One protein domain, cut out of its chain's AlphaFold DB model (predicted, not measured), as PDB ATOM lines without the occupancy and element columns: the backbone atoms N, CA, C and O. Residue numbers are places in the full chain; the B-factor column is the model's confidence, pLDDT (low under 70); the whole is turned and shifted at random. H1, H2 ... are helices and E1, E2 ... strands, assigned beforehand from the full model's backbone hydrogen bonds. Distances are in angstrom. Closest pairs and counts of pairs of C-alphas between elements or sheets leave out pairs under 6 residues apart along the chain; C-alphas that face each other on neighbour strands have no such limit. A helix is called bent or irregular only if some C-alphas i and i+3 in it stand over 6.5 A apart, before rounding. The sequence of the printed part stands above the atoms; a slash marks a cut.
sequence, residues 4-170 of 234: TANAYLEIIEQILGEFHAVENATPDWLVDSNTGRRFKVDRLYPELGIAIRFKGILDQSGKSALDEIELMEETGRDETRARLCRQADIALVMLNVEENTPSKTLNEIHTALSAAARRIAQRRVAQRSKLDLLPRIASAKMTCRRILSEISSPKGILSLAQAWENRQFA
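This is residues 4 to 170 of the 234 residues of an uncharacterized protein of Anaerolineaceae bacterium 4572_32.1 (UniProt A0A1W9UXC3). A small sheet of three strands, E1, E2 and E3, lies in the middle, with H1 and H3 over one face and H2 over the other. H4 packs on H1 and H3 and runs along H3, folded back from it as a helical hairpin, while H5 crosses H1 at the far end of the domain; residues 59 to 65 and 67 to 73, the latter mostly in H2, stick out. The printed part has 167 residues with five named helices and three named strands, in the order H1, E1, E2, H2, E3, H3, H4, H5. The sheet has the order E1, E2, E3 and is mixed; the class is mostly helix. The whole is compact, with a radius of gyration of the C-alphas of 16.8 A, and spans 50 by 44 by 27 A.

In the sheet, E1 is residues 43 to 45, E2 is residues 50 to 55, 16.5 A long, and E3 is residues 91 to 96, 16.0 A long. H1 is residues 4 to 16, 18.0 A long, and begins with C-alpha 4 at (27.978, -42.529, -0.434). H2 is residues 68 to 87, 28.6 A long, and H3 is residues 102 to 122, 30.3 A long. H4, the longest helix with residues 127 to 150, measures 35.2 A and begins with C-alpha 127 at (14.356, -21.411, 30.198). H4 is neither bent nor irregular, but only just: C-alphas 132 and 135 are 6.4 A apart. H5 is residues 154 to 169, 23.1 A long, and ends with C-alpha 169 at (31.530, -53.017, 13.539).

E1 and E2 form a hairpin, antiparallel, with N 45 and O 50 within hydrogen-bond range at 2.8 A. E2 and E3 are parallel, with N 51 and O 91 at 2.8 A and N 93 and O 51 at 2.9 A. E2, H2 and E3 form a strand-helix-strand unit, two parallel neighbour strands with a helix between them, and its crossover is right-handed. Residues 22 to 23 pair with residues 43 to 44 of E1, antiparallel. The sheet and its helices make three layers, with helices on both faces. H3 lies over E3 at a height over the sheet of 8.6 A; the closest C-alphas are those of Ala 91 and Ala 112, 5.9 A apart. H1 is on the same face, at a height of 9.9 A, over E2 and only just over E3, where 3 of its C-alphas fall. H2 is on the opposite face, over E3, at a height of 10.6 A; the closest C-alphas are those of Ala 82 and Leu 92, 6.1 A apart. H1, H3 and H4 form a bundle, a group of three helices. H3 and H4, a helical hairpin, touch at His 110 and Lys 141, whose C-alphas are 6.0 A apart, with a shallow tilt of 16 degrees, opposite ways. H1 touches H4 with residues 11 to 16 alone, the closest C-alphas being those of Ile 15 and Ala 140, 4.8 A apart. H1 and H5 touch, about perpendicular at 75 degrees, with the C-alphas of Ala 7 and Ala 161 closest at 4.0 A. H2 and H3 are apart. In H1, H2, H3 and H5 every O i to N i+4 pair is within hydrogen-bond range; in H4 18 of 20 are.

The two C-alphas farthest apart, those of Ser 64 and Gln 127, are 52.6 A from each other. The printed part has no cut. The links H1 to E1, with 26 residues, and E2 to H2, with 12, are long; the others are tight. The mean pLDDT of the printed part is 87.4, with residues 57 to 66, 100 and 170 under 70.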
ATOM      1  N   THR A   4      28.733 -43.776  -0.582       82.00
ATOM      2  CA  THR A   4      27.978 -42.529  -0.434       82.00
ATOM      3  C   THR A   4      26.853 -42.657   0.598       82.00
ATOM      4  O   THR A   4      26.702 -41.771   1.435       82.00
ATOM      5  N   ALA A   5      26.097 -43.765   0.611       83.25
ATOM      6  CA  ALA A   5      25.058 -44.003   1.620       83.25
ATOM      7  C   ALA A   5      25.646 -44.066   3.037       83.25
ATOM      8  O   ALA A   5      25.130 -43.418   3.945       83.25
ATOM      9  N   ASN A   6      26.747 -44.803   3.212       87.69
ATOM     10  CA  ASN A   6      27.449 -44.907   4.492       87.69
ATOM     11  C   ASN A   6      27.954 -43.532   4.960       87.69
ATOM     12  O   ASN A   6      27.759 -43.168   6.117       87.69
ATOM     13  N   ALA A   7      28.513 -42.725   4.052       88.50
ATOM     14  CA  ALA A   7      28.938 -41.364   4.364       88.50
ATOM     15  C   ALA A   7      27.765 -40.484   4.824       88.50
ATOM     16  O   ALA A   7      27.898 -39.757   5.803       88.50
ATOM     17  N   TYR A   8      26.597 -40.566   4.176       89.12
ATOM     18  CA  TYR A   8      25.411 -39.828   4.622       89.12
ATOM     19  C   TYR A   8      24.952 -40.241   6.021       89.12
ATOM     20  O   TYR A   8      24.622 -39.374   6.829       89.12
ATOM     21  N   LEU A   9      24.948 -41.539   6.325       89.62
ATOM     22  CA  LEU A   9      24.586 -42.025   7.655       89.62
ATOM     23  C   LEU A   9      25.567 -41.523   8.723       89.62
ATOM     24  O   LEU A   9      25.124 -41.042   9.765       89.62
ATOM     25  N   GLU A  10      26.872 -41.530   8.432       92.12
ATOM     26  CA  GLU A  10      27.892 -40.938   9.308       92.12
ATOM     27  C   GLU A  10      27.653 -39.453   9.557       92.12
ATOM     28  O   GLU A  10      27.699 -38.996  10.696       92.12
ATOM     29  N   ILE A  11      27.397 -38.697   8.489       92.19
ATOM     30  CA  ILE A  11      27.163 -37.255   8.552       92.19
ATOM     31  C   ILE A  11      25.987 -36.945   9.475       92.19
ATOM     32  O   ILE A  11      26.091 -36.071  10.338       92.19
ATOM     33  N   ILE A  12      24.870 -37.655   9.298       93.06
ATOM     34  CA  ILE A  12      23.691 -37.469  10.141       93.06
ATOM     35  C   ILE A  12      24.015 -37.803  11.590       93.06
ATOM     36  O   ILE A  12      23.634 -37.042  12.474       93.06
ATOM     37  N   GLU A  13      24.742 -38.886  11.843       93.50
ATOM     38  CA  GLU A  13      25.082 -39.294  13.201       93.50
ATOM     39  C   GLU A  13      26.028 -38.303  13.894       93.50
ATOM     40  O   GLU A  13      25.807 -37.944  15.044       93.50
ATOM     41  N   GLN A  14      27.035 -37.773  13.194       94.38
ATOM     42  CA  GLN A  14      27.934 -36.766  13.770       94.38
ATOM     43  C   GLN A  14      27.230 -35.436  14.061       94.38
ATOM     44  O   GLN A  14      27.586 -34.749  15.017       94.38
ATOM     45  N   ILE A  15      26.272 -35.029  13.222       95.81
ATOM     46  CA  ILE A  15      25.584 -33.738  13.377       95.81
ATOM     47  C   ILE A  15      24.422 -33.847  14.364       95.81
ATOM     48  O   ILE A  15      24.196 -32.926  15.148       95.81
ATOM     49  N   LEU A  16      23.650 -34.931  14.285       95.75
ATOM     50  CA  LEU A  16      22.362 -35.066  14.956       95.75
ATOM     51  C   LEU A  16      22.301 -36.206  15.985       95.75
ATOM     52  O   LEU A  16      21.282 -36.327  16.657       95.75
ATOM     53  N   GLY A  17      23.354 -37.012  16.146       92.62
ATOM     54  CA  GLY A  17      23.359 -38.175  17.048       92.62
ATOM     55  C   GLY A  17      23.209 -37.831  18.532       92.62
ATOM     56  O   GLY A  17      22.781 -38.663  19.325       92.62
ATOM     57  N   GLU A  18      23.487 -36.584  18.925       90.31
ATOM     58  CA  GLU A  18      23.220 -36.100  20.286       90.31
ATOM     59  C   GLU A  18      21.736 -35.803  20.546       90.31
ATOM     60  O   GLU A  18      21.368 -35.512  21.685       90.31
ATOM     61  N   PHE A  19      20.883 -35.812  19.519       92.56
ATOM     62  CA  PHE A  19      19.459 -35.515  19.636       92.56
ATOM     63  C   PHE A  19      18.612 -36.780  19.621       92.56
ATOM     64  O   PHE A  19      18.932 -37.774  18.971       92.56
ATOM     65  N   HIS A  20      17.480 -36.728  20.316       90.88
ATOM     66  CA  HIS A  20      16.542 -37.836  20.334       90.88
ATOM     67  C   HIS A  20      15.884 -38.007  18.958       90.88
ATOM     68  O   HIS A  20      15.127 -37.140  18.505       90.88
ATOM     69  N   ALA A  21      16.154 -39.150  18.327       91.44
ATOM     70  CA  ALA A  21      15.565 -39.556  17.061       91.44
ATOM     71  C   ALA A  21      14.464 -40.607  17.263       91.44
ATOM     72  O   ALA A  21      14.633 -41.585  17.994       91.44
ATOM     73  N   VAL A  22      13.353 -40.435  16.549       91.56
ATOM     74  CA  VAL A  22      12.343 -41.469  16.321       91.56
ATOM     75  C   VAL A  22      12.564 -42.027  14.918       91.56
ATOM     76  O   VAL A  22      12.333 -41.337  13.921       91.56
ATOM     77  N   GLU A  23      13.040 -43.265  14.848       89.06
ATOM     78  CA  GLU A  23      13.310 -43.972  13.592       89.06
ATOM     79  C   GLU A  23      12.003 -44.433  12.923       89.06
ATOM     80  O   GLU A  23      11.056 -44.841  13.597       89.06
ATOM     81  N   ASN A  24      11.961 -44.411  11.588       88.56
ATOM     82  CA  ASN A  24      10.825 -44.827  10.753       88.56
ATOM     83  C   ASN A  24       9.473 -44.215  11.177       88.56
ATOM     84  O   ASN A  24       8.437 -44.883  11.151       88.56
ATOM     85  N   ALA A  25       9.476 -42.943  11.580       88.25
ATOM     86  CA  ALA A  25       8.311 -42.286  12.155       88.25
ATOM     87  C   ALA A  25       7.156 -42.105  11.146       88.25
ATOM     88  O   ALA A  25       7.337 -41.632  10.019       88.25
ATOM     89  N   THR A  26       5.939 -42.409  11.605       91.88
ATOM     90  CA  THR A  26       4.657 -42.248  10.891       91.88
ATOM     91  C   THR A  26       3.652 -41.453  11.737       91.88
ATOM     92  O   THR A  26       2.605 -41.974  12.128       91.88
ATOM     93  N   PRO A  27       3.967 -40.195  12.086       88.12
ATOM     94  CA  PRO A  27       3.142 -39.427  13.010       88.12
ATOM     95  C   PRO A  27       1.759 -39.120  12.420       88.12
ATOM     96  O   PRO A  27       1.609 -38.978  11.208       88.12
ATOM     97  N   ASP A  28       0.752 -38.955  13.281       91.94
ATOM     98  CA  ASP A  28      -0.647 -38.788  12.852       91.94
ATOM     99  C   ASP A  28      -0.914 -37.507  12.046       91.94
ATOM    100  O   ASP A  28      -1.883 -37.440  11.296       91.94
ATOM    101  N   TRP A  29      -0.039 -36.502  12.150       92.81
ATOM    102  CA  TRP A  29      -0.097 -35.292  11.322       92.81
ATOM    103  C   TRP A  29       0.465 -35.493   9.906       92.81
ATOM    104  O   TRP A  29       0.278 -34.640   9.042       92.81
ATOM    105  N   LEU A  30       1.154 -36.608   9.641       93.38
ATOM    106  CA  LEU A  30       1.770 -36.910   8.351       93.38
ATOM    107  C   LEU A  30       0.860 -37.818   7.505       93.38
ATOM    108  O   LEU A  30       1.245 -38.884   7.014       93.38
ATOM    109  N   VAL A  31      -0.381 -37.366   7.347       95.50
ATOM    110  CA  VAL A  31      -1.435 -38.038   6.587       95.50
ATOM    111  C   VAL A  31      -2.045 -37.033   5.620       95.50
ATOM    112  O   VAL A  31      -2.386 -35.920   6.011       95.50
ATOM    113  N   ASP A  32      -2.171 -37.408   4.350       93.31
ATOM    114  CA  ASP A  32      -2.895 -36.584   3.384       93.31
ATOM    115  C   ASP A  32      -4.396 -36.691   3.652       93.31
ATOM    116  O   ASP A  32      -4.992 -37.758   3.503       93.31
ATOM    117  N   SER A  33      -5.007 -35.577   4.045       90.88
ATOM    118  CA  SER A  33      -6.433 -35.492   4.359       90.88
ATOM    119  C   SER A  33      -7.335 -35.800   3.166       90.88
ATOM    120  O   SER A  33      -8.473 -36.210   3.368       90.88
ATOM    121  N   ASN A  34      -6.851 -35.606   1.936       90.31
ATOM    122  CA  ASN A  34      -7.651 -35.816   0.730       90.31
ATOM    123  C   ASN A  34      -7.723 -37.296   0.346       90.31
ATOM    124  O   ASN A  34      -8.746 -37.760  -0.146       90.31
ATOM    125  N   THR A  35      -6.632 -38.035   0.559       91.31
ATOM    126  CA  THR A  35      -6.501 -39.439   0.135       91.31
ATOM    127  C   THR A  35      -6.505 -40.430   1.299       91.31
ATOM    128  O   THR A  35      -6.575 -41.637   1.081       91.31
ATOM    129  N   GLY A  36      -6.381 -39.953   2.542       91.56
ATOM    130  CA  GLY A  36      -6.166 -40.778   3.733       91.56
ATOM    131  C   GLY A  36      -4.784 -41.441   3.784       91.56
ATOM    132  O   GLY A  36      -4.500 -42.225   4.693       91.56
ATOM    133  N   ARG A  37      -3.905 -41.158   2.814       91.62
ATOM    134  CA  ARG A  37      -2.603 -41.812   2.702       91.62
ATOM    135  C   ARG A  37      -1.679 -41.351   3.822       91.62
ATOM    136  O   ARG A  37      -1.365 -40.168   3.935       91.62
ATOM    137  N   ARG A  38      -1.176 -42.307   4.605       92.31
ATOM    138  CA  ARG A  38      -0.120 -42.063   5.593       92.31
ATOM    139  C   ARG A  38       1.246 -42.030   4.911       92.31
ATOM    140  O   ARG A  38       1.551 -42.899   4.091       92.31
ATOM    141  N   PHE A  39       2.080 -41.061   5.271       93.19
ATOM    142  CA  PHE A  39       3.482 -41.026   4.857       93.19
ATOM    143  C   PHE A  39       4.394 -41.358   6.038       93.19
ATOM    144  O   PHE A  39       3.988 -41.332   7.199       93.19
ATOM    145  N   LYS A  40       5.647 -41.684   5.718       93.06
ATOM    146  CA  LYS A  40       6.716 -41.925   6.687       93.06
ATOM    147  C   LYS A  40       7.894 -40.988   6.449       93.06
ATOM    148  O   LYS A  40       8.102 -40.529   5.317       93.06
ATOM    149  N   VAL A  41       8.669 -40.771   7.503       92.69
ATOM    150  CA  VAL A  41      10.024 -40.208   7.479       92.69
ATOM    151  C   VAL A  41      10.966 -41.209   8.139       92.69
ATOM    152  O   VAL A  41      10.539 -41.993   8.983       92.69
ATOM    153  N   ASP A  42      12.232 -41.230   7.744       93.19
ATOM    154  CA  ASP A  42      13.166 -42.235   8.258       93.19
ATOM    155  C   ASP A  42      13.701 -41.852   9.634       93.19
ATOM    156  O   ASP A  42      13.862 -42.723  10.479       93.19
ATOM    157  N   ARG A  43      13.906 -40.555   9.889       94.94
ATOM    158  CA  ARG A  43      14.210 -40.037  11.229       94.94
ATOM    159  C   ARG A  43      13.406 -38.783  11.514       94.94
ATOM    160  O   ARG A  43      13.358 -37.871  10.690       94.94
ATOM    161  N   LEU A  44      12.810 -38.713  12.694       94.31
ATOM    162  CA  LEU A  44      12.180 -37.510  13.229       94.31
ATOM    163  C   LEU A  44      12.930 -37.087  14.492       94.31
ATOM    164  O   LEU A  44      13.122 -37.908  15.377       94.31
ATOM    165  N   TYR A  45      13.302 -35.812  14.588       96.00
ATOM    166  CA  TYR A  45      13.918 -35.192  15.762       96.00
ATOM    167  C   TYR A  45      12.917 -34.197  16.366       96.00
ATOM    168  O   TYR A  45      12.918 -33.015  15.988       96.00
ATOM    169  N   PRO A  46      12.015 -34.642  17.267       92.06
ATOM    170  CA  PRO A  46      10.900 -33.819  17.734       92.06
ATOM    171  C   PRO A  46      11.363 -32.558  18.465       92.06
ATOM    172  O   PRO A  46      10.774 -31.494  18.287       92.06
ATOM    173  N   GLU A  47      12.453 -32.657  19.234       91.81
ATOM    174  CA  GLU A  47      13.008 -31.531  19.996       91.81
ATOM    175  C   GLU A  47      13.551 -30.406  19.101       91.81
ATOM    176  O   GLU A  47      13.537 -29.238  19.491       91.81
ATOM    177  N   LEU A  48      13.958 -30.738  17.871       94.69
ATOM    178  CA  LEU A  48      14.436 -29.776  16.876       94.69
ATOM    179  C   LEU A  48      13.343 -29.328  15.903       94.69
ATOM    180  O   LEU A  48      13.481 -28.293  15.245       94.69
ATOM    181  N   GLY A  49      12.271 -30.112  15.783       95.25
ATOM    182  CA  GLY A  49      11.289 -29.985  14.714       95.25
ATOM    183  C   GLY A  49      11.912 -30.229  13.336       95.25
ATOM    184  O   GLY A  49      11.689 -29.441  12.414       95.25
ATOM    185  N   ILE A  50      12.749 -31.260  13.211       97.62
ATOM    186  CA  ILE A  50      13.419 -31.649  11.961       97.62
ATOM    187  C   ILE A  50      13.033 -33.090  11.631       97.62
ATOM    188  O   ILE A  50      13.022 -33.944  12.513       97.62
ATOM    189  N   ALA A  51      12.740 -33.366  10.366       97.00
ATOM    190  CA  ALA A  51      12.536 -34.708   9.843       97.00
ATOM    191  C   ALA A  51      13.473 -34.969   8.663       97.00
ATOM    192  O   ALA A  51      13.793 -34.063   7.896       97.00
ATOM    193  N   ILE A  52      13.885 -36.220   8.513       95.38
ATOM    194  CA  ILE A  52      14.810 -36.677   7.484       95.38
ATOM    195  C   ILE A  52      14.161 -37.805   6.694       95.38
ATOM    196  O   ILE A  52      13.626 -38.755   7.273       95.38
ATOM    197  N   ARG A  53      14.240 -37.710   5.366       93.12
ATOM    198  CA  ARG A  53      13.859 -38.780   4.443       93.12
ATOM    199  C   ARG A  53      15.044 -39.118   3.545       93.12
ATOM    200  O   ARG A  53      15.552 -38.248   2.849       93.12
ATOM    201  N   PHE A  54      15.456 -40.376   3.537       88.62
ATOM    202  CA  PHE A  54      16.428 -40.930   2.609       88.62
ATOM    203  C   PHE A  54      15.732 -41.344   1.305       88.62
ATOM    204  O   PHE A  54      14.774 -42.121   1.317       88.62
ATOM    205  N   LYS A  55      16.246 -40.860   0.175       85.62
ATOM    206  CA  LYS A  55      15.870 -41.284  -1.176       85.62
ATOM    207  C   LYS A  55      17.013 -42.114  -1.776       85.62
ATOM    208  O   LYS A  55      18.182 -41.770  -1.600       85.62
ATOM    209  N   GLY A  56      16.682 -43.249  -2.393       72.62
ATOM    210  CA  GLY A  56      17.655 -44.150  -3.030       72.62
ATOM    211  C   GLY A  56      18.457 -45.078  -2.095       72.62
ATOM    212  O   GLY A  56      19.183 -45.942  -2.573       72.62
ATOM    213  N   ILE A  57      18.339 -44.976  -0.759       61.81
ATOM    214  CA  ILE A  57      19.056 -45.893   0.166       61.81
ATOM    215  C   ILE A  57      18.389 -47.276   0.257       61.81
ATOM    216  O   ILE A  57      19.085 -48.282   0.385       61.81
ATOM    217  N   LEU A  58      17.053 -47.324   0.212       51.47
ATOM    218  CA  LEU A  58      16.252 -48.525   0.505       51.47
ATOM    219  C   LEU A  58      15.554 -49.129  -0.721       51.47
ATOM    220  O   LEU A  58      15.129 -50.278  -0.656       51.47
ATOM    221  N   ASP A  59      15.488 -48.408  -1.842       47.34
ATOM    222  CA  ASP A  59      14.815 -48.862  -3.068       47.34
ATOM    223  C   ASP A  59      15.766 -49.661  -3.981       47.34
ATOM    224  O   ASP A  59      15.708 -49.591  -5.205       47.34
ATOM    225  N   GLN A  60      16.633 -50.494  -3.385       45.41
ATOM    226  CA  GLN A  60      17.515 -51.433  -4.103       45.41
ATOM    227  C   GLN A  60      16.757 -52.607  -4.746       45.41
ATOM    228  O   GLN A  60      17.355 -53.606  -5.143       45.41
ATOM    229  N   SER A  61      15.436 -52.513  -4.877       42.28
ATOM    230  CA  SER A  61      14.627 -53.458  -5.634       42.28
ATOM    231  C   SER A  61      14.768 -53.210  -7.135       42.28
ATOM    232  O   SER A  61      13.753 -52.987  -7.776       42.28
ATOM    233  N   GLY A  62      15.998 -53.197  -7.669       43.38
ATOM    234  CA  GLY A  62      16.360 -53.355  -9.090       43.38
ATOM    235  C   GLY A  62      15.454 -52.710 -10.145       43.38
ATOM    236  O   GLY A  62      15.360 -53.238 -11.252       43.38
ATOM    237  N   LYS A  63      14.742 -51.629  -9.819       47.62
ATOM    238  CA  LYS A  63      13.748 -51.052 -10.709       47.62
ATOM    239  C   LYS A  63      14.493 -50.169 -11.693       47.62
ATOM    240  O   LYS A  63      15.190 -49.235 -11.306       47.62
ATOM    241  N   SER A  64      14.358 -50.555 -12.959       47.81
ATOM    242  CA  SER A  64      14.689 -49.766 -14.141       47.81
ATOM    243  C   SER A  64      14.236 -48.315 -13.971       47.81
ATOM    244  O   SER A  64      13.304 -48.061 -13.209       47.81
ATOM    245  N   ALA A  65      14.893 -47.396 -14.686       56.03
ATOM    246  CA  ALA A  65      14.522 -45.986 -14.769       56.03
ATOM    247  C   ALA A  65      12.995 -45.827 -14.720       56.03
ATOM    248  O   ALA A  65      12.299 -46.394 -15.559       56.03
ATOM    249  N   LEU A  66      12.505 -45.145 -13.679       60.62
ATOM    250  CA  LEU A  66      11.081 -44.900 -13.474       60.62
ATOM    251  C   LEU A  66      10.530 -44.216 -14.730       60.62
ATOM    252  O   LEU A  66      11.129 -43.248 -15.206       60.62
ATOM    253  N   ASP A  67       9.404 -44.700 -15.255       71.00
ATOM    254  CA  ASP A  67       8.715 -44.014 -16.349       71.00
ATOM    255  C   ASP A  67       8.322 -42.595 -15.895       71.00
ATOM    256  O   ASP A  67       8.098 -42.351 -14.705       71.00
ATOM    257  N   GLU A  68       8.210 -41.640 -16.828       71.88
ATOM    258  CA  GLU A  68       7.947 -40.220 -16.514       71.88
ATOM    259  C   GLU A  68       6.736 -40.025 -15.585       71.88
ATOM    260  O   GLU A  68       6.753 -39.168 -14.700       71.88
ATOM    261  N   ILE A  69       5.714 -40.873 -15.729       76.44
ATOM    262  CA  ILE A  69       4.519 -40.880 -14.879       76.44
ATOM    263  C   ILE A  69       4.867 -41.258 -13.430       76.44
ATOM    264  O   ILE A  69       4.444 -40.575 -12.500       76.44
ATOM    265  N   GLU A  70       5.664 -42.308 -13.215       77.69
ATOM    266  CA  GLU A  70       6.042 -42.771 -11.872       77.69
ATOM    267  C   GLU A  70       6.942 -41.735 -11.171       77.69
ATOM    268  O   GLU A  70       6.788 -41.489  -9.969       77.69
ATOM    269  N   LEU A  71       7.805 -41.047 -11.930       77.69
ATOM    270  CA  LEU A  71       8.614 -39.929 -11.433       77.69
ATOM    271  C   LEU A  71       7.751 -38.717 -11.038       77.69
ATOM    272  O   LEU A  71       7.980 -38.105  -9.988       77.69
ATOM    273  N   MET A  72       6.741 -38.375 -11.844       77.06
ATOM    274  CA  MET A  72       5.787 -37.312 -11.513       77.06
ATOM    275  C   MET A  72       4.990 -37.647 -10.247       77.06
ATOM    276  O   MET A  72       4.838 -36.800  -9.364       77.06
ATOM    277  N   GLU A  73       4.524 -38.888 -10.111       84.44
ATOM    278  CA  GLU A  73       3.817 -39.349  -8.913       84.44
ATOM    279  C   GLU A  73       4.709 -39.354  -7.668       84.44
ATOM    280  O   GLU A  73       4.247 -39.073  -6.558       84.44
ATOM    281  N   GLU A  74       5.986 -39.713  -7.800       82.88
ATOM    282  CA  GLU A  74       6.945 -39.623  -6.700       82.88
ATOM    283  C   GLU A  74       7.178 -38.167  -6.284       82.88
ATOM    284  O   GLU A  74       7.077 -37.842  -5.100       82.88
ATOM    285  N   THR A  75       7.371 -37.276  -7.255       85.44
ATOM    286  CA  THR A  75       7.544 -35.839  -7.009       85.44
ATOM    287  C   THR A  75       6.328 -35.253  -6.289       85.44
ATOM    288  O   THR A  75       6.474 -34.608  -5.250       85.44
ATOM    289  N   GLY A  76       5.109 -35.568  -6.741       88.62
ATOM    290  CA  GLY A  76       3.878 -35.118  -6.079       88.62
ATOM    291  C   GLY A  76       3.718 -35.657  -4.648       88.62
ATOM    292  O   GLY A  76       3.192 -34.971  -3.761       88.62
ATOM    293  N   ARG A  77       4.214 -36.872  -4.375       90.00
ATOM    294  CA  ARG A  77       4.262 -37.439  -3.016       90.00
ATOM    295  C   ARG A  77       5.263 -36.701  -2.132       90.00
ATOM    296  O   ARG A  77       4.955 -36.436  -0.968       90.00
ATOM    297  N   ASP A  78       6.431 -36.367  -2.664       91.19
ATOM    298  CA  ASP A  78       7.474 -35.642  -1.940       91.19
ATOM    299  C   ASP A  78       7.046 -34.206  -1.620       91.19
ATOM    300  O   ASP A  78       7.185 -33.765  -0.477       91.19
ATOM    301  N   GLU A  79       6.397 -33.523  -2.563       93.31
ATOM    302  CA  GLU A  79       5.784 -32.210  -2.348       93.31
ATOM    303  C   GLU A  79       4.680 -32.251  -1.287       93.31
ATOM    304  O   GLU A  79       4.638 -31.404  -0.388       93.31
ATOM    305  N   THR A  80       3.807 -33.262  -1.345       95.00
ATOM    306  CA  THR A  80       2.756 -33.463  -0.338       95.00
ATOM    307  C   THR A  80       3.364 -33.675   1.044       95.00
ATOM    308  O   THR A  80       2.939 -33.034   2.007       95.00
ATOM    309  N   ARG A  81       4.410 -34.502   1.152       95.38
ATOM    310  CA  ARG A  81       5.128 -34.728   2.412       95.38
ATOM    311  C   ARG A  81       5.763 -33.438   2.933       95.38
ATOM    312  O   ARG A  81       5.600 -33.115   4.108       95.38
ATOM    313  N   ALA A  82       6.435 -32.674   2.073       95.12
ATOM    314  CA  ALA A  82       7.048 -31.400   2.439       95.12
ATOM    315  C   ALA A  82       6.008 -30.378   2.930       95.12
ATOM    316  O   ALA A  82       6.245 -29.676   3.916       95.12
ATOM    317  N   ARG A  83       4.835 -30.326   2.285       96.31
ATOM    318  CA  ARG A  83       3.707 -29.486   2.708       96.31
ATOM    319  C   ARG A  83       3.196 -29.878   4.094       96.31
ATOM    320  O   ARG A  83       3.061 -28.995   4.938       96.31
ATOM    321  N   LEU A  84       2.952 -31.167   4.337       96.81
ATOM    322  CA  LEU A  84       2.470 -31.672   5.631       96.81
ATOM    323  C   LEU A  84       3.483 -31.408   6.757       96.81
ATOM    324  O   LEU A  84       3.111 -30.908   7.816       96.81
ATOM    325  N   CYS A  85       4.779 -31.637   6.512       96.50
ATOM    326  CA  CYS A  85       5.835 -31.286   7.466       96.50
ATOM    327  C   CYS A  85       5.820 -29.789   7.802       96.50
ATOM    328  O   CYS A  85       5.852 -29.419   8.973       96.50
ATOM    329  N   ARG A  86       5.695 -28.913   6.795       95.38
ATOM    330  CA  ARG A  86       5.632 -27.461   7.012       95.38
ATOM    331  C   ARG A  86       4.421 -27.051   7.854       95.38
ATOM    332  O   ARG A  86       4.563 -26.195   8.721       95.38
ATOM    333  N   GLN A  87       3.257 -27.660   7.622       95.44
ATOM    334  CA  GLN A  87       2.043 -27.412   8.413       95.44
ATOM    335  C   GLN A  87       2.215 -27.812   9.885       95.44
ATOM    336  O   GLN A  87       1.700 -27.128  10.764       95.44
ATOM    337  N   ALA A  88       2.983 -28.868  10.155       93.75
ATOM    338  CA  ALA A  88       3.321 -29.313  11.505       93.75
ATOM    339  C   ALA A  88       4.499 -28.545  12.146       93.75
ATOM    340  O   ALA A  88       4.976 -28.939  13.210       93.75
ATOM    341  N   ASP A  89       4.994 -27.468  11.517       93.44
ATOM    342  CA  ASP A  89       6.221 -26.760  11.919       93.44
ATOM    343  C   ASP A  89       7.425 -27.722  12.035       93.44
ATOM    344  O   ASP A  89       8.213 -27.680  12.980       93.44
ATOM    345  N   ILE A  90       7.581 -28.613  11.050       96.25
ATOM    346  CA  ILE A  90       8.704 -29.546  10.902       96.25
ATOM    347  C   ILE A  90       9.470 -29.227   9.613       96.25
ATOM    348  O   ILE A  90       8.902 -29.174   8.521       96.25
ATOM    349  N   ALA A  91      10.784 -29.039   9.723       96.56
ATOM    350  CA  ALA A  91      11.664 -28.899   8.569       96.56
ATOM    351  C   ALA A  91      11.987 -30.290   8.007       96.56
ATOM    352  O   ALA A  91      12.609 -31.096   8.696       96.56
ATOM    353  N   LEU A  92      11.558 -30.574   6.776       96.44
ATOM    354  CA  LEU A  92      11.896 -31.813   6.076       96.44
ATOM    355  C   LEU A  92      13.197 -31.628   5.290       96.44
ATOM    356  O   LEU A  92      13.280 -30.724   4.463       96.44
ATOM    357  N   VAL A  93      14.171 -32.505   5.524       95.19
ATOM    358  CA  VAL A  93      15.411 -32.608   4.745       95.19
ATOM    359  C   VAL A  93      15.369 -33.899   3.930       95.19
ATOM    360  O   VAL A  93      15.138 -34.978   4.487       95.19
ATOM    361  N   MET A  94      15.584 -33.793   2.618       91.69
ATOM    362  CA  MET A  94      15.603 -34.944   1.713       91.69
ATOM    363  C   MET A  94      17.043 -35.308   1.370       91.69
ATOM    364  O   MET A  94      17.767 -34.535   0.756       91.69
ATOM    365  N   LEU A  95      17.462 -36.506   1.762       88.88
ATOM    366  CA  LEU A  95      18.804 -37.012   1.516       88.88
ATOM    367  C   LEU A  95      18.756 -37.920   0.293       88.88
ATOM    368  O   LEU A  95      18.424 -39.100   0.415       88.88
ATOM    369  N   ASN A  96      19.059 -37.371  -0.880       84.62
ATOM    370  CA  ASN A  96      19.188 -38.168  -2.092       84.62
ATOM    371  C   ASN A  96      20.626 -38.686  -2.232       84.62
ATOM    372  O   ASN A  96      21.570 -37.919  -2.434       84.62
ATOM    373  N   VAL A  97      20.793 -40.001  -2.103       78.44
ATOM    374  CA  VAL A  97      22.114 -40.639  -2.190       78.44
ATOM    375  C   VAL A  97      22.600 -40.782  -3.631       78.44
ATOM    376  O   VAL A  97      23.808 -40.833  -3.858       78.44
ATOM    377  N   GLU A  98      21.688 -40.775  -4.600       76.50
ATOM    378  CA  GLU A  98      22.002 -40.906  -6.025       76.50
ATOM    379  C   GLU A  98      22.484 -39.586  -6.636       76.50
ATOM    380  O   GLU A  98      23.366 -39.587  -7.488       76.50
ATOM    381  N   GLU A  99      21.977 -38.448  -6.144       73.50
ATOM    382  CA  GLU A  99      22.337 -37.106  -6.632       73.50
ATOM    383  C   GLU A  99      23.817 -36.738  -6.402       73.50
ATOM    384  O   GLU A  99      24.256 -35.703  -6.896       73.50
ATOM    385  N   ASN A 100      24.585 -37.538  -5.647       69.56
ATOM    386  CA  ASN A 100      26.011 -37.347  -5.336       69.56
ATOM    387  C   ASN A 100      26.408 -35.885  -5.022       69.56
ATOM    388  O   ASN A 100      27.483 -35.416  -5.394       69.56
ATOM    389  N   THR A 101      25.545 -35.155  -4.305       82.12
ATOM    390  CA  THR A 101      25.761 -33.749  -3.912       82.12
ATOM    391  C   THR A 101      25.692 -33.553  -2.387       82.12
ATOM    392  O   THR A 101      24.830 -32.822  -1.885       82.12
ATOM    393  N   PRO A 102      26.623 -34.134  -1.598       82.94
ATOM    394  CA  PRO A 102      26.558 -34.075  -0.134       82.94
ATOM    395  C   PRO A 102      26.598 -32.648   0.432       82.94
ATOM    396  O   PRO A 102      26.007 -32.373   1.475       82.94
ATOM    397  N   SER A 103      27.225 -31.707  -0.280       87.56
ATOM    398  CA  SER A 103      27.278 -30.295   0.116       87.56
ATOM    399  C   SER A 103      25.906 -29.618   0.121       87.56
ATOM    400  O   SER A 103      25.619 -28.827   1.018       87.56
ATOM    401  N   LYS A 104      25.038 -29.928  -0.854       88.25
ATOM    402  CA  LYS A 104      23.667 -29.391  -0.918       88.25
ATOM    403  C   LYS A 104      22.873 -29.861   0.299       88.25
ATOM    404  O   LYS A 104      22.350 -29.048   1.054       88.25
ATOM    405  N   THR A 105      22.916 -31.163   0.540       87.75
ATOM    406  CA  THR A 105      22.300 -31.819   1.688       87.75
ATOM    407  C   THR A 105      22.761 -31.238   3.031       87.75
ATOM    408  O   THR A 105      21.946 -30.909   3.891       87.75
ATOM    409  N   LEU A 106      24.067 -31.049   3.224       91.06
ATOM    410  CA  LEU A 106      24.600 -30.431   4.440       91.06
ATOM    411  C   LEU A 106      24.132 -28.982   4.618       91.06
ATOM    412  O   LEU A 106      23.819 -28.570   5.735       91.06
ATOM    413  N   ASN A 107      24.036 -28.207   3.535       92.88
ATOM    414  CA  ASN A 107      23.491 -26.852   3.595       92.88
ATOM    415  C   ASN A 107      22.006 -26.842   3.994       92.88
ATOM    416  O   ASN A 107      21.586 -25.970   4.761       92.88
ATOM    417  N   GLU A 108      21.220 -27.820   3.537       93.50
ATOM    418  CA  GLU A 108      19.827 -28.002   3.964       93.50
ATOM    419  C   GLU A 108      19.739 -28.328   5.463       93.50
ATOM    420  O   GLU A 108      18.983 -27.676   6.187       93.50
ATOM    421  N   ILE A 109      20.580 -29.240   5.965       95.12
ATOM    422  CA  ILE A 109      20.667 -29.564   7.401       95.12
ATOM    423  C   ILE A 109      21.065 -28.327   8.217       95.12
ATOM    424  O   ILE A 109      20.416 -28.000   9.212       95.12
ATOM    425  N   HIS A 110      22.091 -27.587   7.792       95.75
ATOM    426  CA  HIS A 110      22.529 -26.364   8.470       95.75
ATOM    427  C   HIS A 110      21.424 -25.291   8.504       95.75
ATOM    428  O   HIS A 110      21.258 -24.576   9.505       95.75
ATOM    429  N   THR A 111      20.648 -25.176   7.424       96.50
ATOM    430  CA  THR A 111      19.491 -24.275   7.340       96.50
ATOM    431  C   THR A 111      18.388 -24.716   8.301       96.50
ATOM    432  O   THR A 111      17.893 -23.892   9.075       96.50
ATOM    433  N   ALA A 112      18.069 -26.013   8.339       96.94
ATOM    434  CA  ALA A 112      17.095 -26.587   9.263       96.94
ATOM    435  C   ALA A 112      17.501 -26.382  10.734       96.94
ATOM    436  O   ALA A 112      16.682 -25.935  11.537       96.94
ATOM    437  N   LEU A 113      18.776 -26.589  11.082       97.69
ATOM    438  CA  LEU A 113      19.316 -26.308  12.419       97.69
ATOM    439  C   LEU A 113      19.218 -24.822  12.787       97.69
ATOM    440  O   LEU A 113      18.900 -24.468  13.922       97.69
ATOM    441  N   SER A 114      19.467 -23.926  11.830       97.12
ATOM    442  CA  SER A 114      19.344 -22.481  12.057       97.12
ATOM    443  C   SER A 114      17.890 -22.064  12.294       97.12
ATOM    444  O   SER A 114      17.623 -21.257  13.190       97.12
ATOM    445  N   ALA A 115      16.947 -22.648  11.553       95.62
ATOM    446  CA  ALA A 115      15.520 -22.465  11.792       95.62
ATOM    447  C   ALA A 115      15.094 -23.044  13.154       95.62
ATOM    448  O   ALA A 115      14.390 -22.372  13.907       95.62
ATOM    449  N   ALA A 116      15.576 -24.237  13.518       95.62
ATOM    450  CA  ALA A 116      15.323 -24.865  14.815       95.62
ATOM    451  C   ALA A 116      15.795 -23.983  15.982       95.62
ATOM    452  O   ALA A 116      15.005 -23.686  16.877       95.62
ATOM    453  N   ALA A 117      17.031 -23.470  15.924       96.25
ATOM    454  CA  ALA A 117      17.560 -22.540  16.923       96.25
ATOM    455  C   ALA A 117      16.674 -21.295  17.072       96.25
ATOM    456  O   ALA A 117      16.324 -20.905  18.188       96.25
ATOM    457  N   ARG A 118      16.261 -20.689  15.947       95.38
ATOM    458  CA  ARG A 118      15.384 -19.512  15.954       95.38
ATOM    459  C   ARG A 118      14.032 -19.822  16.595       95.38
ATOM    460  O   ARG A 118      13.584 -19.057  17.445       95.38
ATOM    461  N   ARG A 119      13.411 -20.951  16.241       93.06
ATOM    462  CA  ARG A 119      12.138 -21.388  16.833       93.06
ATOM    463  C   ARG A 119      12.265 -21.622  18.333       93.06
ATOM    464  O   ARG A 119      11.437 -21.121  19.084       93.06
ATOM    465  N   ILE A 120      13.302 -22.320  18.790       93.44
ATOM    466  CA  ILE A 120      13.522 -22.587  20.220       93.44
ATOM    467  C   ILE A 120      13.756 -21.287  20.997       93.44
ATOM    468  O   ILE A 120      13.186 -21.101  22.073       93.44
ATOM    469  N   ALA A 121      14.527 -20.352  20.436       92.31
ATOM    470  CA  ALA A 121      14.747 -19.046  21.046       92.31
ATOM    471  C   ALA A 121      13.439 -18.246  21.189       92.31
ATOM    472  O   ALA A 121      13.192 -17.659  22.245       92.31
ATOM    473  N   GLN A 122      12.588 -18.265  20.157       91.94
ATOM    474  CA  GLN A 122      11.333 -17.506  20.101       91.94
ATOM    475  C   GLN A 122      10.164 -18.165  20.850       91.94
ATOM    476  O   GLN A 122       9.270 -17.463  21.323       91.94
ATOM    477  N   ARG A 123      10.143 -19.496  20.989       88.38
ATOM    478  CA  ARG A 123       9.071 -20.209  21.696       88.38
ATOM    479  C   ARG A 123       9.067 -19.859  23.188       88.38
ATOM    480  O   ARG A 123      10.112 -19.672  23.822       88.38
ATOM    481  N   ARG A 124       7.870 -19.852  23.781       83.31
ATOM    482  CA  ARG A 124       7.657 -19.782  25.238       83.31
ATOM    483  C   ARG A 124       7.897 -21.153  25.890       83.31
ATOM    484  O   ARG A 124       7.026 -21.688  26.561       83.31
ATOM    485  N   VAL A 125       9.056 -21.754  25.629       79.94
ATOM    486  CA  VAL A 125       9.522 -22.961  26.328       79.94
ATOM    487  C   VAL A 125      10.248 -22.571  27.613       79.94
ATOM    488  O   VAL A 125      10.753 -21.451  27.725       79.94
ATOM    489  N   ALA A 126      10.309 -23.495  28.574       82.56
ATOM    490  CA  ALA A 126      11.026 -23.287  29.826       82.56
ATOM    491  C   ALA A 126      12.482 -22.874  29.561       82.56
ATOM    492  O   ALA A 126      13.151 -23.434  28.690       82.56
ATOM    493  N   GLN A 127      12.990 -21.921  30.346       84.00
ATOM    494  CA  GLN A 127      14.356 -21.411  30.198       84.00
ATOM    495  C   GLN A 127      15.399 -22.538  30.247       84.00
ATOM    496  O   GLN A 127      16.354 -22.526  29.476       84.00
ATOM    497  N   ARG A 128      15.167 -23.559  31.084       81.25
ATOM    498  CA  ARG A 128      16.010 -24.760  31.176       81.25
ATOM    499  C   ARG A 128      16.139 -25.496  29.839       81.25
ATOM    500  O   ARG A 128      17.246 -25.852  29.461       81.25
ATOM    501  N   SER A 129      15.045 -25.667  29.093       83.88
ATOM    502  CA  SER A 129      15.073 -26.312  27.772       83.88
ATOM    503  C   SER A 129      15.853 -25.490  26.745       83.88
ATOM    504  O   SER A 129      16.516 -26.059  25.887       83.88
ATOM    505  N   LYS A 130      15.821 -24.151  26.833       89.12
ATOM    506  CA  LYS A 130      16.634 -23.285  25.958       89.12
ATOM    507  C   LYS A 130      18.123 -23.406  26.268       89.12
ATOM    508  O   LYS A 130      18.925 -23.472  25.341       89.12
ATOM    509  N   LEU A 131      18.469 -23.426  27.557       89.50
ATOM    510  CA  LEU A 131      19.847 -23.576  28.028       89.50
ATOM    511  C   LEU A 131      20.443 -24.942  27.668       89.50
ATOM    512  O   LEU A 131      21.646 -25.018  27.466       89.50
ATOM    513  N   ASP A 132      19.616 -25.980  27.543       91.19
ATOM    514  CA  ASP A 132      20.048 -27.300  27.071       91.19
ATOM    515  C   ASP A 132      20.172 -27.369  25.536       91.19
ATOM    516  O   ASP A 132      21.221 -27.714  24.994       91.19
ATOM    517  N   LEU A 133      19.118 -26.986  24.807       92.56
ATOM    518  CA  LEU A 133      19.035 -27.222  23.363       92.56
ATOM    519  C   LEU A 133      19.884 -26.260  22.526       92.56
ATOM    520  O   LEU A 133      20.458 -26.670  21.520       92.56
ATOM    521  N   LEU A 134      19.957 -24.974  22.888       94.75
ATOM    522  CA  LEU A 134      20.650 -23.985  22.052       94.75
ATOM    523  C   LEU A 134      22.163 -24.256  21.937       94.75
ATOM    524  O   LEU A 134      22.668 -24.175  20.813       94.75
ATOM    525  N   PRO A 135      22.888 -24.627  23.014       95.94
ATOM    526  CA  PRO A 135      24.290 -25.033  22.906       95.94
ATOM    527  C   PRO A 135      24.489 -26.289  22.050       95.94
ATOM    528  O   PRO A 135      25.363 -26.293  21.184       95.94
ATOM    529  N   ARG A 136      23.641 -27.315  22.217       96.19
ATOM    530  CA  ARG A 136      23.683 -28.548  21.404       96.19
ATOM    531  C   ARG A 136      23.483 -28.235  19.918       96.19
ATOM    532  O   ARG A 136      24.248 -28.687  19.070       96.19
ATOM    533  N   ILE A 137      22.525 -27.367  19.582       96.56
ATOM    534  CA  ILE A 137      22.300 -26.926  18.194       96.56
ATOM    535  C   ILE A 137      23.487 -26.119  17.658       96.56
ATOM    536  O   ILE A 137      23.852 -26.260  16.489       96.56
ATOM    537  N   ALA A 138      24.108 -25.271  18.481       95.44
ATOM    538  CA  ALA A 138      25.311 -24.547  18.082       95.44
ATOM    539  C   ALA A 138      26.469 -25.512  17.768       95.44
ATOM    540  O   ALA A 138      27.108 -25.355  16.727       95.44
ATOM    541  N   SER A 139      26.674 -26.538  18.604       97.25
ATOM    542  CA  SER A 139      27.639 -27.620  18.368       97.25
ATOM    543  C   SER A 139      27.366 -28.340  17.044       97.25
ATOM    544  O   SER A 139      28.226 -28.363  16.163       97.25
ATOM    545  N   ALA A 140      26.127 -28.787  16.824       96.94
ATOM    546  CA  ALA A 140      25.706 -29.443  15.585       96.94
ATOM    547  C   ALA A 140      25.982 -28.590  14.333       96.94
ATOM    548  O   ALA A 140      26.462 -29.086  13.312       96.94
ATOM    549  N   LYS A 141      25.741 -27.272  14.403       97.25
ATOM    550  CA  LYS A 141      26.047 -26.345  13.301       97.25
ATOM    551  C   LYS A 141      27.548 -26.219  13.036       97.25
ATOM    552  O   LYS A 141      27.939 -26.131  11.870       97.25
ATOM    553  N   MET A 142      28.378 -26.198  14.080       96.25
ATOM    554  CA  MET A 142      29.837 -26.189  13.926       96.25
ATOM    555  C   MET A 142      30.318 -27.489  13.274       96.25
ATOM    556  O   MET A 142      31.063 -27.430  12.296       96.25
ATOM    557  N   THR A 143      29.811 -28.636  13.730       95.94
ATOM    558  CA  THR A 143      30.085 -29.948  13.125       95.94
ATOM    559  C   THR A 143      29.689 -29.981  11.652       95.94
ATOM    560  O   THR A 143      30.483 -30.392  10.811       95.94
ATOM    561  N   CYS A 144      28.514 -29.452  11.305       94.81
ATOM    562  CA  CYS A 144      28.061 -29.366   9.919       94.81
ATOM    563  C   CYS A 144      29.023 -28.555   9.027       94.81
ATOM    564  O   CYS A 144      29.306 -28.961   7.900       94.81
ATOM    565  N   ARG A 145      29.553 -27.424   9.517       93.69
ATOM    566  CA  ARG A 145      30.536 -26.606   8.778       93.69
ATOM    567  C   ARG A 145      31.889 -27.296   8.638       93.69
ATOM    568  O   ARG A 145      32.497 -27.215   7.575       93.69
ATOM    569  N   ARG A 146      32.343 -27.985   9.689       94.62
ATOM    570  CA  ARG A 146      33.563 -28.798   9.648       94.62
ATOM    571  C   ARG A 146      33.443 -29.876   8.569       94.62
ATOM    572  O   ARG A 146      34.280 -29.924   7.672       94.62
ATOM    573  N   ILE A 147      32.362 -30.653   8.583       93.31
ATOM    574  CA  ILE A 147      32.121 -31.711   7.594       93.31
ATOM    575  C   ILE A 147      32.050 -31.129   6.176       93.31
ATOM    576  O   ILE A 147      32.688 -31.673   5.282       93.31
ATOM    577  N   LEU A 148      31.350 -30.003   5.965       91.12
ATOM    578  CA  LEU A 148      31.307 -29.308   4.665       91.12
ATOM    579  C   LEU A 148      32.711 -29.036   4.095       91.12
ATOM    580  O   LEU A 148      32.934 -29.200   2.895       91.12
ATOM    581  N   SER A 149      33.664 -28.657   4.949       89.25
ATOM    582  CA  SER A 149      35.052 -28.442   4.525       89.25
ATOM    583  C   SER A 149      35.782 -29.746   4.168       89.25
ATOM    584  O   SER A 149      36.560 -29.769   3.218       89.25
ATOM    585  N   GLU A 150      35.483 -30.852   4.852       87.81
ATOM    586  CA  GLU A 150      36.118 -32.163   4.644       87.81
ATOM    587  C   GLU A 150      35.620 -32.860   3.365       87.81
ATOM    588  O   GLU A 150      36.414 -33.404   2.589       87.81
ATOM    589  N   ILE A 151      34.310 -32.800   3.100       88.00
ATOM    590  CA  ILE A 151      33.672 -33.461   1.945       88.00
ATOM    591  C   ILE A 151      33.909 -32.747   0.612       88.00
ATOM    592  O   ILE A 151      33.514 -33.251  -0.436       88.00
ATOM    593  N   SER A 152      34.576 -31.591   0.636       80.31
ATOM    594  CA  SER A 152      34.997 -30.884  -0.577       80.31
ATOM    595  C   SER A 152      36.031 -31.687  -1.389       80.31
ATOM    596  O   SER A 152      36.329 -31.339  -2.528       80.31
ATOM    597  N   SER A 153      36.561 -32.782  -0.825       82.31
ATOM    598  CA  SER A 153      37.431 -33.742  -1.502       82.31
ATOM    599  C   SER A 153      36.816 -35.154  -1.530       82.31
ATOM    600  O   SER A 153      36.189 -35.566  -0.548       82.31
ATOM    601  N   PRO A 154      37.064 -35.964  -2.582       81.44
ATOM    602  CA  PRO A 154      36.623 -37.365  -2.628       81.44
ATOM    603  C   PRO A 154      37.127 -38.208  -1.444       81.44
ATOM    604  O   PRO A 154      36.423 -39.084  -0.947       81.44
ATOM    605  N   LYS A 155      38.334 -37.905  -0.946       86.31
ATOM    606  CA  LYS A 155      38.927 -38.567   0.223       86.31
ATOM    607  C   LYS A 155      38.102 -38.347   1.496       86.31
ATOM    608  O   LYS A 155      38.001 -39.262   2.309       86.31
ATOM    609  N   GLY A 156      37.492 -37.170   1.659       85.69
ATOM    610  CA  GLY A 156      36.626 -36.870   2.801       85.69
ATOM    611  C   GLY A 156      35.375 -37.746   2.834       85.69
ATOM    612  O   GLY A 156      35.056 -38.320   3.872       85.69
ATOM    613  N   ILE A 157      34.716 -37.934   1.684       85.69
ATOM    614  CA  ILE A 157      33.531 -38.802   1.570       85.69
ATOM    615  C   ILE A 157      33.886 -40.253   1.920       85.69
ATOM    616  O   ILE A 157      33.177 -40.885   2.702       85.69
ATOM    617  N   LEU A 158      35.007 -40.764   1.401       88.06
ATOM    618  CA  LEU A 158      35.490 -42.112   1.726       88.06
ATOM    619  C   LEU A 158      35.801 -42.271   3.217       88.06
ATOM    620  O   LEU A 158      35.444 -43.284   3.813       88.06
ATOM    621  N   SER A 159      36.420 -41.262   3.835       90.00
ATOM    622  CA  SER A 159      36.712 -41.281   5.270       90.00
ATOM    623  C   SER A 159      35.439 -41.372   6.114       90.00
ATOM    624  O   SER A 159      35.424 -42.089   7.110       90.00
ATOM    625  N   LEU A 160      34.372 -40.670   5.724       89.25
ATOM    626  CA  LEU A 160      33.081 -40.725   6.417       89.25
ATOM    627  C   LEU A 160      32.385 -42.072   6.208       89.25
ATOM    628  O   LEU A 160      31.847 -42.636   7.156       89.25
ATOM    629  N   ALA A 161      32.442 -42.624   4.995       89.12
ATOM    630  CA  ALA A 161      31.924 -43.961   4.717       89.12
ATOM    631  C   ALA A 161      32.611 -45.027   5.585       89.12
ATOM    632  O   ALA A 161      31.938 -45.856   6.196       89.12
ATOM    633  N   GLN A 162      33.942 -44.956   5.696       89.62
ATOM    634  CA  GLN A 162      34.720 -45.858   6.541       89.62
ATOM    635  C   GLN A 162      34.406 -45.662   8.027       89.62
ATOM    636  O   GLN A 162      34.302 -46.639   8.762       89.62
ATOM    637  N   ALA A 163      34.233 -44.418   8.482       88.69
ATOM    638  CA  ALA A 163      33.846 -44.134   9.862       88.69
ATOM    639  C   ALA A 163      32.490 -44.767  10.215       88.69
ATOM    640  O   ALA A 163      32.354 -45.337  11.299       88.69
ATOM    641  N   TRP A 164      31.530 -44.761   9.284       89.31
ATOM    642  CA  TRP A 164      30.254 -45.444   9.475       89.31
ATOM    643  C   TRP A 164      30.408 -46.957   9.584       89.31
ATOM    644  O   TRP A 164      29.858 -47.565  10.498       89.31
ATOM    645  N   GLU A 165      31.161 -47.576   8.672       86.25
ATOM    646  CA  GLU A 165      31.445 -49.014   8.731       86.25
ATOM    647  C   GLU A 165      32.109 -49.369  10.059       86.25
ATOM    648  O   GLU A 165      31.635 -50.245  10.779       86.25
ATOM    649  N   ASN A 166      33.124 -48.601  10.453       86.38
ATOM    650  CA  ASN A 166      33.778 -48.756  11.742       86.38
ATOM    651  C   ASN A 166      32.791 -48.592  12.900       86.38
ATOM    652  O   ASN A 166      32.926 -49.312  13.873       86.38
ATOM    653  N   ARG A 167      31.778 -47.719  12.818       82.88
ATOM    654  CA  ARG A 167      30.718 -47.621  13.840       82.88
ATOM    655  C   ARG A 167      29.795 -48.843  13.848       82.88
ATOM    656  O   ARG A 167      29.341 -49.244  14.916       82.88
ATOM    657  N   GLN A 168      29.492 -49.432  12.692       78.69
ATOM    658  CA  GLN A 168      28.664 -50.643  12.612       78.69
ATOM    659  C   GLN A 168      29.364 -51.864  13.213       78.69
ATOM    660  O   GLN A 168      28.703 -52.703  13.829       78.69
ATOM    661  N   PHE A 169      30.681 -51.948  13.019       70.38
ATOM    662  CA  PHE A 169      31.530 -53.017  13.539       70.38
ATOM    663  C   PHE A 169      32.178 -52.684  14.877       70.38
ATOM    664  O   PHE A 169      32.700 -53.592  15.525       70.38
ATOM    665  N   ALA A 170      32.122 -51.421  15.310       62.84
ATOM    666  CA  ALA A 170      32.488 -51.046  16.659       62.84
ATOM    667  C   ALA A 170      31.674 -51.953  17.572       62.84
ATOM    668  O   ALA A 170      30.460 -52.095  17.353       62.84
TER     669      ALA A 170